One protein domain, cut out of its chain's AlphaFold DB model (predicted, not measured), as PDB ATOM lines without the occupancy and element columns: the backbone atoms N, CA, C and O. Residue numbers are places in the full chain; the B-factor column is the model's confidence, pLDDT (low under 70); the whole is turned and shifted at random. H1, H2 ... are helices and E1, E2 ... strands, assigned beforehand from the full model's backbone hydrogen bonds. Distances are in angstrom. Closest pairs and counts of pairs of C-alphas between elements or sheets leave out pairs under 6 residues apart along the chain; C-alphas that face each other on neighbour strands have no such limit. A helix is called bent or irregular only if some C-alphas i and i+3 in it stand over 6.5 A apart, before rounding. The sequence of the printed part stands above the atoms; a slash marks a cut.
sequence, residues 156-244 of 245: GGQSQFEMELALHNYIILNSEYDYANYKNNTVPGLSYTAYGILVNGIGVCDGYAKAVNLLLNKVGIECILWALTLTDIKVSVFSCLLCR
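What this domain is: This is residues 156 to 244 of the 245 residues of an uncharacterized protein of Desulfosporosinus sp. BRH_c37 (UniProt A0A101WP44). Two long helices, H1 and H5, cross slantwise and run opposite ways, with H5 in the middle of the model, where the short helices H3 and H4 pack on it. A small ribbon of two strands, E1 and E2, also packs on H5, together with the short, irregular H6, while the short H2 lies out toward one end of the longest axis and touches no helix. The printed part has 89 residues with six named helices and two named strands, in the order H1, H2, H3, H4, H5, E1, H6, E2; the sheet has the order E1 - E2 and is antiparallel, and the class is mostly helix. The whole is compact, with a radius of gyration of the C-alphas of 13.1 A, yet elongated in outline, spanning 45 by 27 by 18 A.

How they stand to each other: The sheet has two antiparallel strands, E1, residues 223 to 225, and E2, residues 241 to 243, with 162 degrees between their directions. C-alphas 224 and 242 face each other at 5.4 A. N 224 and O 242 are within hydrogen-bond range at 3.2 A, and so are N 242 and O 224 at 3.3 A. The nearest long helix is H5, residues 205 to 218; its closest C-alphas to E1 are those of Asn 213 and Cys 223, 5.8 A apart, and to E2 those of Ala 209 and Leu 241, 6.9 A apart. H5 is the hub and touches four other helices. It touches H1, residues 160 to 174, at a steep tilt of 43 degrees, opposite ways, the closest C-alphas being those of His 168 and Val 212, 6.6 A apart. It touches H4, residues 194 to 198, with the C-alphas of Ala 194 and Ala 211 closest at 4.2 A. With residues 205 to 208 alone it touches H3, residues 189 to 192, where the C-alphas of Tyr 192 and Gly 207 are closest at 4.1 A. With residues 205 to 209 alone it touches H6, residues 237 to 240, where the C-alphas of Ala 209 and Cys 240 are closest at 6.4 A. H1 and H6 are apart, but only just, at 8.4 A. H2, residues 179 to 183, is apart from H5. Residues 176 to 177 make a short parallel pairing with residues 202 to 203. In H1, H2, H4 and H5 every O i to N i+4 pair is within hydrogen-bond range; H3 and H6 are too short for such a pair.

Where its parts are: H1 begins at C-alpha 160, (116.811, 100.334, 75.809), and measures 21.2 A from first to last C-alpha. H5 measures 20.3 A from C-alpha 205, (99.932, 114.598, 82.420), to C-alpha 218. H2 and H4 have five residues each, H3 and H6 four. H6 is irregular, but only just: C-alphas 237 and 240 are 6.7 A apart. E1 measures 6.7 A, and E2 measures 6.0 A and ends at C-alpha 243, (107.837, 100.089, 79.836).

The domain as a whole: The two C-alphas farthest apart are those of Gly 157 and Asn 184, at 44.9 A. The C-alphas of Gly 156 and Arg 244, the first and last printed, are 19.7 A apart. The printed part has no cut. The link from E1 to H6, with 11 residues, is long; that from H4 to H5 is short, and the others are tight. The mean pLDDT of the printed part is 80.1, and residues 223 to 244 are under 70, with means of 64 in E1, 39 in H6 and 46 in E2.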
ATOM      1  N   GLY A 156     123.224 105.074  68.504       86.56
ATOM      2  CA  GLY A 156     123.472 103.638  68.380       86.56
ATOM      3  C   GLY A 156     124.398 103.090  69.468       86.56
ATOM      4  O   GLY A 156     125.207 103.805  70.051       86.56
ATOM      5  N   GLY A 157     124.250 101.795  69.768       86.50
ATOM      6  CA  GLY A 157     125.006 101.108  70.827       86.50
ATOM      7  C   GLY A 157     124.471 101.316  72.250       86.50
ATOM      8  O   GLY A 157     124.987 100.700  73.176       86.50
ATOM      9  N   GLN A 158     123.433 102.138  72.418       91.19
ATOM     10  CA  GLN A 158     122.742 102.367  73.690       91.19
ATOM     11  C   GLN A 158     121.792 101.204  74.014       91.19
ATOM     12  O   GLN A 158     121.140 100.650  73.127       91.19
ATOM     13  N   SER A 159     121.677 100.857  75.294       89.94
ATOM     14  CA  SER A 159     120.638  99.958  75.802       89.94
ATOM     15  C   SER A 159     119.252 100.613  75.742       89.94
ATOM     16  O   SER A 159     119.132 101.839  75.715       89.94
ATOM     17  N   GLN A 160     118.184  99.809  75.772       88.56
ATOM     18  CA  GLN A 160     116.811 100.334  75.809       88.56
ATOM     19  C   GLN A 160     116.585 101.284  76.994       88.56
ATOM     20  O   GLN A 160     115.982 102.339  76.826       88.56
ATOM     21  N   PHE A 161     117.151 100.963  78.160       87.06
ATOM     22  CA  PHE A 161     117.092 101.822  79.342       87.06
ATOM     23  C   PHE A 161     117.778 103.180  79.126       87.06
ATOM     24  O   PHE A 161     117.227 104.216  79.492       87.06
ATOM     25  N   GLU A 162     118.962 103.205  78.510       90.44
ATOM     26  CA  GLU A 162     119.665 104.461  78.215       90.44
ATOM     27  C   GLU A 162     118.910 105.314  77.192       90.44
ATOM     28  O   GLU A 162     118.848 106.536  77.341       90.44
ATOM     29  N   MET A 163     118.310 104.680  76.179       90.75
ATOM     30  CA  MET A 163     117.462 105.367  75.204       90.75
ATOM     31  C   MET A 163     116.225 105.973  75.874       90.75
ATOM     32  O   MET A 163     115.935 107.151  75.665       90.75
ATOM     33  N   GLU A 164     115.533 105.213  76.726       90.94
ATOM     34  CA  GLU A 164     114.388 105.721  77.481       90.94
ATOM     35  C   GLU A 164     114.772 106.897  78.376       90.94
ATOM     36  O   GLU A 164     114.127 107.945  78.328       90.94
ATOM     37  N   LEU A 165     115.847 106.757  79.153       89.69
ATOM     38  CA  LEU A 165     116.307 107.807  80.053       89.69
ATOM     39  C   LEU A 165     116.668 109.089  79.288       89.69
ATOM     40  O   LEU A 165     116.337 110.189  79.737       89.69
ATOM     41  N   ALA A 166     117.314 108.966  78.124       93.12
ATOM     42  CA  ALA A 166     117.654 110.107  77.278       93.12
ATOM     43  C   ALA A 166     116.402 110.832  76.755       93.12
ATOM     44  O   ALA A 166     116.316 112.060  76.851       93.12
ATOM     45  N   LEU A 167     115.415 110.087  76.249       94.56
ATOM     46  CA  LEU A 167     114.160 110.641  75.726       94.56
ATOM     47  C   LEU A 167     113.297 111.253  76.841       94.56
ATOM     48  O   LEU A 167     112.765 112.352  76.676       94.56
ATOM     49  N   HIS A 168     113.217 110.595  77.999       89.69
ATOM     50  CA  HIS A 168     112.560 111.127  79.193       89.69
ATOM     51  C   HIS A 168     113.185 112.462  79.611       89.69
ATOM     52  O   HIS A 168     112.488 113.469  79.730       89.69
ATOM     53  N   ASN A 169     114.510 112.500  79.783       90.38
ATOM     54  CA  ASN A 169     115.209 113.714  80.201       90.38
ATOM     55  C   ASN A 169     115.026 114.851  79.193       90.38
ATOM     56  O   ASN A 169     114.840 115.996  79.601       90.38
ATOM     57  N   TYR A 170     115.017 114.547  77.893       96.62
ATOM     58  CA  TYR A 170     114.703 115.540  76.872       96.62
ATOM     59  C   TYR A 170     113.332 116.179  77.107       96.62
ATOM     60  O   TYR A 170     113.241 117.406  77.146       96.62
ATOM     61  N   ILE A 171     112.285 115.375  77.302       95.19
ATOM     62  CA  ILE A 171     110.926 115.885  77.520       95.19
ATOM     63  C   ILE A 171     110.873 116.791  78.755       95.19
ATOM     64  O   ILE A 171     110.341 117.897  78.663       95.19
ATOM     65  N   ILE A 172     111.458 116.366  79.880       90.50
ATOM     66  CA  ILE A 172     111.462 117.149  81.128       90.50
ATOM     67  C   ILE A 172     112.193 118.485  80.964       90.50
ATOM     68  O   ILE A 172     111.745 119.499  81.490       90.50
ATOM     69  N   LEU A 173     113.307 118.500  80.233       94.12
ATOM     70  CA  LEU A 173     114.123 119.702  80.056       94.12
ATOM     71  C   LEU A 173     113.584 120.664  78.988       94.12
ATOM     72  O   LEU A 173     114.019 121.811  78.945       94.12
ATOM     73  N   ASN A 174     112.671 120.214  78.123       96.62
ATOM     74  CA  ASN A 174     112.173 120.992  76.982       96.62
ATOM     75  C   ASN A 174     110.663 121.264  77.029       96.62
ATOM     76  O   ASN A 174     110.128 121.811  76.066       96.62
ATOM     77  N   SER A 175     109.978 120.884  78.113       94.69
ATOM     78  CA  SER A 175     108.523 121.034  78.219       94.69
ATOM     79  C   SER A 175     108.101 121.536  79.594       94.69
ATOM     80  O   SER A 175     108.573 121.034  80.614       94.69
ATOM     81  N   GLU A 176     107.158 122.470  79.624       95.56
ATOM     82  CA  GLU A 176     106.554 123.011  80.838       95.56
ATOM     83  C   GLU A 176     105.206 122.342  81.148       95.56
ATOM     84  O   GLU A 176     104.415 122.023  80.254       95.56
ATOM     85  N   TYR A 177     104.917 122.151  82.436       92.19
ATOM     86  CA  TYR A 177     103.596 121.707  82.857       92.19
ATOM     87  C   TYR A 177     102.623 122.891  82.845       92.19
ATOM     88  O   TYR A 177     102.858 123.885  83.530       92.19
ATOM     89  N   ASP A 178     101.495 122.765  82.142       93.56
ATOM     90  CA  ASP A 178     100.458 123.801  82.012       93.56
ATOM     91  C   ASP A 178      99.626 123.956  83.301       93.56
ATOM     92  O   ASP A 178      98.420 123.698  83.362       93.56
ATOM     93  N   TYR A 179     100.296 124.325  84.391       89.44
ATOM     94  CA  TYR A 179      99.731 124.314  85.734       89.44
ATOM     95  C   TYR A 179      98.646 125.379  85.910       89.44
ATOM     96  O   TYR A 179      97.643 125.140  86.585       89.44
ATOM     97  N   ALA A 180      98.824 126.548  85.288       91.81
ATOM     98  CA  ALA A 180      97.869 127.646  85.369       91.81
ATOM     99  C   ALA A 180      96.527 127.266  84.731       91.81
ATOM    100  O   ALA A 180      95.486 127.388  85.384       91.81
ATOM    101  N   ASN A 181      96.537 126.745  83.499       91.12
ATOM    102  CA  ASN A 181      95.296 126.327  82.856       91.12
ATOM    103  C   ASN A 181      94.727 125.056  83.500       91.12
ATOM    104  O   ASN A 181      93.506 124.915  83.573       91.12
ATOM    105  N   TYR A 182      95.579 124.161  84.018       85.44
ATOM    106  CA  TYR A 182      95.143 122.984  84.776       85.44
ATOM    107  C   TYR A 182      94.337 123.386  86.010       85.44
ATOM    108  O   TYR A 182      93.191 122.971  86.164       85.44
ATOM    109  N   LYS A 183      94.883 124.278  86.842       89.62
ATOM    110  CA  LYS A 183      94.211 124.773  88.050       89.62
ATOM    111  C   LYS A 183      92.903 125.508  87.741       89.62
ATOM    112  O   LYS A 183      91.964 125.445  88.530       89.62
ATOM    113  N   ASN A 184      92.844 126.192  86.602       92.81
ATOM    114  CA  ASN A 184      91.688 126.980  86.187       92.81
ATOM    115  C   ASN A 184      90.694 126.203  85.306       92.81
ATOM    116  O   ASN A 184      89.763 126.813  84.788       92.81
ATOM    117  N   ASN A 185      90.876 124.892  85.096       89.88
ATOM    118  CA  ASN A 185      90.054 124.067  84.198       89.88
ATOM    119  C   ASN A 185      89.945 124.607  82.754       89.88
ATOM    120  O   ASN A 185      88.953 124.391  82.059       89.88
ATOM    121  N   THR A 186      90.987 125.285  82.275       93.88
ATOM    122  CA  THR A 186      91.045 125.964  80.965       93.88
ATOM    123  C   THR A 186      92.096 125.370  80.026       93.88
ATOM    124  O   THR A 186      92.394 125.953  78.989       93.88
ATOM    125  N   VAL A 187      92.640 124.191  80.356       90.44
ATOM    126  CA  VAL A 187      93.710 123.529  79.583       90.44
ATOM    127  C   VAL A 187      93.334 123.415  78.096       90.44
ATOM    128  O   VAL A 187      92.297 122.812  77.785       90.44
ATOM    129  N   PRO A 188      94.146 123.950  77.169       93.69
ATOM    130  CA  PRO A 188      93.928 123.798  75.735       93.69
ATOM    131  C   PRO A 188      93.945 122.327  75.301       93.69
ATOM    132  O   PRO A 188      94.676 121.516  75.859       93.69
ATOM    133  N   GLY A 189      93.186 121.972  74.259       91.00
ATOM    134  CA  GLY A 189      93.122 120.588  73.768       91.00
ATOM    135  C   GLY A 189      94.494 120.001  73.406       91.00
ATOM    136  O   GLY A 189      94.791 118.867  73.767       91.00
ATOM    137  N   LEU A 190      95.370 120.796  72.776       95.19
ATOM    138  CA  LEU A 190      96.720 120.352  72.404       95.19
ATOM    139  C   LEU A 190      97.605 120.000  73.606       95.19
ATOM    140  O   LEU A 190      98.459 119.127  73.467       95.19
ATOM    141  N   SER A 191      97.381 120.593  74.782       94.44
ATOM    142  CA  SER A 191      98.144 120.294  76.004       94.44
ATOM    143  C   SER A 191      97.950 118.845  76.495       94.44
ATOM    144  O   SER A 191      98.749 118.360  77.291       94.44
ATOM    145  N   TYR A 192      96.927 118.130  76.004       92.50
ATOM    146  CA  TYR A 192      96.667 116.705  76.279       92.50
ATOM    147  C   TYR A 192      97.254 115.753  75.216       92.50
ATOM    148  O   TYR A 192      96.880 114.576  75.145       92.50
ATOM    149  N   THR A 193      98.115 116.258  74.330       95.88
ATOM    150  CA  THR A 193      98.626 115.527  73.161       95.88
ATOM    151  C   THR A 193     100.149 115.517  73.138       95.88
ATOM    152  O   THR A 193     100.789 116.408  73.699       95.88
ATOM    153  N   ALA A 194     100.735 114.551  72.424       96.19
ATOM    154  CA  ALA A 194     102.175 114.542  72.173       96.19
ATOM    155  C   ALA A 194     102.638 115.810  71.431       96.19
ATOM    156  O   ALA A 194     103.748 116.279  71.661       96.19
ATOM    157  N   TYR A 195     101.779 116.409  70.595       98.44
ATOM    158  CA  TYR A 195     102.075 117.666  69.901       98.44
ATOM    159  C   TYR A 195     102.298 118.827  70.881       98.44
ATOM    160  O   TYR A 195     103.243 119.596  70.715       98.44
ATOM    161  N   GLY A 196     101.469 118.941  71.925       97.75
ATOM    162  CA  GLY A 196     101.630 119.971  72.956       97.75
ATOM    163  C   GLY A 196     103.002 119.901  73.629       97.75
ATOM    164  O   GLY A 196     103.709 120.898  73.709       97.75
ATOM    165  N   ILE A 197     103.428 118.702  74.014       97.88
ATOM    166  CA  ILE A 197     104.728 118.497  74.660       97.88
ATOM    167  C   ILE A 197     105.886 118.652  73.678       97.88
ATOM    168  O   ILE A 197     106.773 119.467  73.895       97.88
ATOM    169  N   LEU A 198     105.886 117.891  72.584       98.31
ATOM    170  CA  LEU A 198     107.047 117.812  71.702       98.31
ATOM    171  C   LEU A 198     107.218 119.076  70.863       98.31
ATOM    172  O   LEU A 198     108.347 119.514  70.668       98.31
ATOM    173  N   VAL A 199     106.127 119.661  70.360       98.50
ATOM    174  CA  VAL A 199     106.181 120.807  69.440       98.50
ATOM    175  C   VAL A 199     105.964 122.126  70.174       98.50
ATOM    176  O   VAL A 199     106.761 123.043  69.985       98.50
ATOM    177  N   ASN A 200     104.933 122.231  71.020       98.25
ATOM    178  CA  ASN A 200     104.653 123.488  71.727       98.25
ATOM    179  C   ASN A 200     105.493 123.663  73.004       98.25
ATOM    180  O   ASN A 200     105.565 124.778  73.514       98.25
ATOM    181  N   GLY A 201     106.107 122.596  73.526       97.81
ATOM    182  CA  GLY A 201     106.873 122.640  74.772       97.81
ATOM    183  C   GLY A 201     106.008 122.868  76.013       97.81
ATOM    184  O   GLY A 201     106.519 123.341  77.023       97.81
ATOM    185  N   ILE A 202     104.704 122.582  75.960       97.19
ATOM    186  CA  ILE A 202     103.804 122.777  77.102       97.19
ATOM    187  C   ILE A 202     102.636 121.789  77.080       97.19
ATOM    188  O   ILE A 202     102.011 121.548  76.044       97.19
ATOM    189  N   GLY A 203     102.315 121.211  78.236       93.62
ATOM    190  CA  GLY A 203     101.198 120.279  78.345       93.62
ATOM    191  C   GLY A 203     100.898 119.815  79.763       93.62
ATOM    192  O   GLY A 203     101.459 120.309  80.733       93.62
ATOM    193  N   VAL A 204      99.980 118.860  79.889       90.88
ATOM    194  CA  VAL A 204      99.600 118.229  81.165       90.88
ATOM    195  C   VAL A 204      99.906 116.732  81.139       90.88
ATOM    196  O   VAL A 204     100.409 116.226  80.136       90.88
ATOM    197  N   CYS A 205      99.612 116.020  82.232       89.12
ATOM    198  CA  CYS A 205      99.932 114.598  82.420       89.12
ATOM    199  C   CYS A 205      99.699 113.718  81.172       89.12
ATOM    200  O   CYS A 205     100.623 113.027  80.747       89.12
ATOM    201  N   ASP A 206      98.526 113.803  80.537       84.75
ATOM    202  CA  ASP A 206      98.198 113.025  79.331       84.75
ATOM    203  C   ASP A 206      99.125 113.337  78.144       84.75
ATOM    204  O   ASP A 206      99.528 112.435  77.409       84.75
ATOM    205  N   GLY A 207      99.482 114.611  77.952       92.75
ATOM    206  CA  GLY A 207     100.409 115.028  76.903       92.75
ATOM    207  C   GLY A 207     101.803 114.451  77.126       92.75
ATOM    208  O   GLY A 207     102.400 113.920  76.187       92.75
ATOM    209  N   TYR A 208     102.302 114.502  78.369       92.62
ATOM    210  CA  TYR A 208     103.606 113.934  78.741       92.62
ATOM    211  C   TYR A 208     103.647 112.429  78.478       92.62
ATOM    212  O   TYR A 208     104.577 111.944  77.836       92.62
ATOM    213  N   ALA A 209     102.617 111.703  78.914       87.00
ATOM    214  CA  ALA A 209     102.546 110.259  78.734       87.00
ATOM    215  C   ALA A 209     102.551 109.877  77.241       87.00
ATOM    216  O   ALA A 209     103.342 109.034  76.816       87.00
ATOM    217  N   LYS A 210     101.738 110.558  76.420       91.56
ATOM    218  CA  LYS A 210     101.678 110.334  74.965       91.56
ATOM    219  C   LYS A 210     102.982 110.688  74.253       91.56
ATOM    220  O   LYS A 210     103.353 110.007  73.305       91.56
ATOM    221  N   ALA A 211     103.679 111.735  74.690       95.31
ATOM    222  CA  ALA A 211     104.964 112.124  74.115       95.31
ATOM    223  C   ALA A 211     106.052 111.073  74.366       95.31
ATOM    224  O   ALA A 211     106.770 110.713  73.434       95.31
ATOM    225  N   VAL A 212     106.144 110.554  75.596       91.62
ATOM    226  CA  VAL A 212     107.079 109.466  75.926       91.62
ATOM    227  C   VAL A 212     106.733 108.216  75.120       91.62
ATOM    228  O   VAL A 212     107.604 107.679  74.443       91.62
ATOM    229  N   ASN A 213     105.461 107.801  75.123       88.81
ATOM    230  CA  ASN A 213     104.997 106.641  74.363       88.81
ATOM    231  C   ASN A 213     105.356 106.745  72.870       88.81
ATOM    232  O   ASN A 213     105.944 105.821  72.311       88.81
ATOM    233  N   LEU A 214     105.091 107.898  72.248       93.88
ATOM    234  CA  LEU A 214     105.389 108.135  70.838       93.88
ATOM    235  C   LEU A 214     106.890 108.031  70.530       93.88
ATOM    236  O   LEU A 214     107.270 107.385  69.556       93.88
ATOM    237  N   LEU A 215     107.751 108.649  71.345       95.31
ATOM    238  CA  LEU A 215     109.200 108.591  71.131       95.31
ATOM    239  C   LEU A 215     109.766 107.180  71.346       95.31
ATOM    240  O   LEU A 215     110.598 106.747  70.552       95.31
ATOM    241  N   LEU A 216     109.306 106.460  72.376       91.12
ATOM    242  CA  LEU A 216     109.736 105.085  72.661       91.12
ATOM    243  C   LEU A 216     109.330 104.121  71.542       91.12
ATOM    244  O   LEU A 216     110.173 103.381  71.033       91.12
ATOM    245  N   ASN A 217     108.084 104.211  71.070       89.44
ATOM    246  CA  ASN A 217     107.610 103.408  69.945       89.44
ATOM    247  C   ASN A 217     108.442 103.669  68.675       89.44
ATOM    248  O   ASN A 217     108.786 102.731  67.957       89.44
ATOM    249  N   LYS A 218     108.839 104.925  68.414       92.25
ATOM    250  CA  LYS A 218     109.678 105.291  67.254       92.25
ATOM    251  C   LYS A 218     111.093 104.703  67.309       92.25
ATOM    252  O   LYS A 218     111.713 104.569  66.257       92.25
ATOM    253  N   VAL A 219     111.591 104.334  68.491       91.38
ATOM    254  CA  VAL A 219     112.884 103.641  68.664       91.38
ATOM    255  C   VAL A 219     112.730 102.137  68.930       91.38
ATOM    256  O   VAL A 219     113.711 101.464  69.237       91.38
ATOM    257  N   GLY A 220     111.515 101.592  68.787       87.62
ATOM    258  CA  GLY A 220     111.239 100.161  68.930       87.62
ATOM    259  C   GLY A 220     111.165  99.661  70.375       87.62
ATOM    260  O   GLY A 220     111.332  98.465  70.604       87.62
ATOM    261  N   ILE A 221     110.938 100.553  71.345       83.31
ATOM    262  CA  ILE A 221     110.695 100.190  72.745       83.31
ATOM    263  C   ILE A 221     109.187 100.208  72.987       83.31
ATOM    264  O   ILE A 221     108.554 101.259  72.904       83.31
ATOM    265  N   GLU A 222     108.614  99.046  73.298       73.94
ATOM    266  CA  GLU A 222     107.192  98.934  73.616       73.94
ATOM    267  C   GLU A 222     106.883  99.572  74.974       73.94
ATOM    268  O   GLU A 222     107.463  99.228  76.010       73.94
ATOM    269  N   CYS A 223     105.907 100.475  74.973       67.38
ATOM    270  CA  CYS A 223     105.451 101.161  76.167       67.38
ATOM    271  C   CYS A 223     103.922 101.175  76.230       67.38
ATOM    272  O   CYS A 223     103.253 101.443  75.232       67.38
ATOM    273  N   ILE A 224     103.362 100.918  77.411       63.22
ATOM    274  CA  ILE A 224     101.917 100.977  77.639       63.22
ATOM    275  C   ILE A 224     101.593 102.262  78.402       63.22
ATOM    276  O   ILE A 224     102.201 102.546  79.436       63.22
ATOM    277  N   LEU A 225     100.616 103.019  77.902       61.38
ATOM    278  CA  LEU A 225     100.025 104.160  78.598       61.38
ATOM    279  C   LEU A 225      99.137 103.659  79.745       61.38
ATOM    280  O   LEU A 225      98.253 102.836  79.528       61.38
ATOM    281  N   TRP A 226      99.348 104.166  80.958       57.06
ATOM    282  CA  TRP A 226      98.499 103.911  82.123       57.06
ATOM    283  C   TRP A 226      98.041 105.236  82.725       57.06
ATOM    284  O   TRP A 226      98.852 106.108  83.025       57.06
ATOM    285  N   ALA A 227      96.737 105.388  82.942       52.75
ATOM    286  CA  ALA A 227      96.188 106.520  83.679       52.75
ATOM    287  C   ALA A 227      95.990 106.120  85.150       52.75
ATOM    288  O   ALA A 227      95.152 105.274  85.458       52.75
ATOM    289  N   LEU A 228      96.752 106.728  86.063       46.84
ATOM    290  CA  LEU A 228      96.536 106.606  87.508       46.84
ATOM    291  C   LEU A 228      96.021 107.936  88.064       46.84
ATOM    292  O   LEU A 228      96.627 108.985  87.850       46.84
ATOM    293  N   THR A 229      94.923 107.907  88.821       38.62
ATOM    294  CA  THR A 229      94.461 109.069  89.592       38.62
ATOM    295  C   THR A 229      95.119 109.041  90.964       38.62
ATOM    296  O   THR A 229      94.669 108.326  91.857       38.62
ATOM    297  N   LEU A 230      96.204 109.794  91.134       42.88
ATOM    298  CA  LEU A 230      96.849 109.954  92.435       42.88
ATOM    299  C   LEU A 230      96.288 111.195  93.139       42.88
ATOM    300  O   LEU A 230      96.549 112.327  92.732       42.88
ATOM    301  N   THR A 231      95.513 110.981  94.200       36.56
ATOM    302  CA  THR A 231      95.258 112.005  95.217       36.56
ATOM    303  C   THR A 231      96.529 112.140  96.051       36.56
ATOM    304  O   THR A 231      96.854 111.238  96.817       36.56
ATOM    305  N   ASP A 232      97.235 113.252  95.860       39.84
ATOM    306  CA  ASP A 232      98.410 113.698  96.614       39.84
ATOM    307  C   ASP A 232      99.732 112.937  96.371       39.84
ATOM    308  O   ASP A 232      99.931 111.826  96.849       39.84
ATOM    309  N   ILE A 233     100.675 113.608  95.679       35.00
ATOM    310  CA  ILE A 233     102.136 113.721  95.938       35.00
ATOM    311  C   ILE A 233     102.899 114.029  94.630       35.00
ATOM    312  O   ILE A 233     102.563 113.564  93.546       35.00
ATOM    313  N   LYS A 234     103.922 114.883  94.773       33.22
ATOM    314  CA  LYS A 234     104.869 115.423  93.779       33.22
ATOM    315  C   LYS A 234     105.088 114.546  92.534       33.22
ATOM    316  O   LYS A 234     105.598 113.433  92.617       33.22
ATOM    317  N   VAL A 235     104.762 115.138  91.385       35.09
ATOM    318  CA  VAL A 235     104.864 114.597  90.026       35.09
ATOM    319  C   VAL A 235     106.276 114.084  89.735       35.09
ATOM    320  O   VAL A 235     107.220 114.861  89.619       35.09
ATOM    321  N   SER A 236     106.392 112.770  89.576       31.25
ATOM    322  CA  SER A 236     107.451 112.128  88.808       31.25
ATOM    323  C   SER A 236     106.773 111.443  87.627       31.25
ATOM    324  O   SER A 236     105.892 110.602  87.804       31.25
ATOM    325  N   VAL A 237     107.174 111.843  86.423       41.44
ATOM    326  CA  VAL A 237     106.640 111.435  85.111       41.44
ATOM    327  C   VAL A 237     106.752 109.918  84.862       41.44
ATOM    328  O   VAL A 237     106.159 109.394  83.925       41.44
ATOM    329  N   PHE A 238     107.399 109.185  85.771       34.41
ATOM    330  CA  PHE A 238     107.504 107.729  85.758       34.41
ATOM    331  C   PHE A 238     106.218 106.978  86.120       34.41
ATOM    332  O   PHE A 238     106.109 105.797  85.812       34.41
ATOM    333  N   SER A 239     105.232 107.608  86.770       35.09
ATOM    334  CA  SER A 239     104.103 106.838  87.319       35.09
ATOM    335  C   SER A 239     102.976 106.510  86.322       35.09
ATOM    336  O   SER A 239     102.029 105.841  86.722       35.09
ATOM    337  N   CYS A 240     103.051 106.947  85.058       45.53
ATOM    338  CA  CYS A 240     102.011 106.689  84.042       45.53
ATOM    339  C   CYS A 240     102.409 105.679  82.952       45.53
ATOM    340  O   CYS A 240     101.624 105.435  82.039       45.53
ATOM    341  N   LEU A 241     103.620 105.121  82.980       50.38
ATOM    342  CA  LEU A 241     104.129 104.291  81.885       50.38
ATOM    343  C   LEU A 241     104.719 103.003  82.460       50.38
ATOM    344  O   LEU A 241     105.599 103.039  83.318       50.38
ATOM    345  N   LEU A 242     104.220 101.857  81.995       43.97
ATOM    346  CA  LEU A 242     104.879 100.567  82.195       43.97
ATOM    347  C   LEU A 242     105.624 100.252  80.897       43.97
ATOM    348  O   LEU A 242     105.022  99.791  79.925       43.97
ATOM    349  N   CYS A 243     106.923 100.551  80.877       42.53
ATOM    350  CA  CYS A 243     107.837 100.089  79.836       42.53
ATOM    351  C   CYS A 243     108.219  98.634  80.112       42.53
ATOM    352  O   CYS A 243     108.469  98.249  81.260       42.53
ATOM    353  N   ARG A 244     108.233  97.808  79.065       34.78
ATOM    354  CA  ARG A 244     108.630  96.405  79.171       34.78
ATOM    355  C   ARG A 244     110.114  96.302  78.818       34.78
ATOM    356  O   ARG A 244     110.452  96.284  77.641       34.78
TER     357      ARG A 244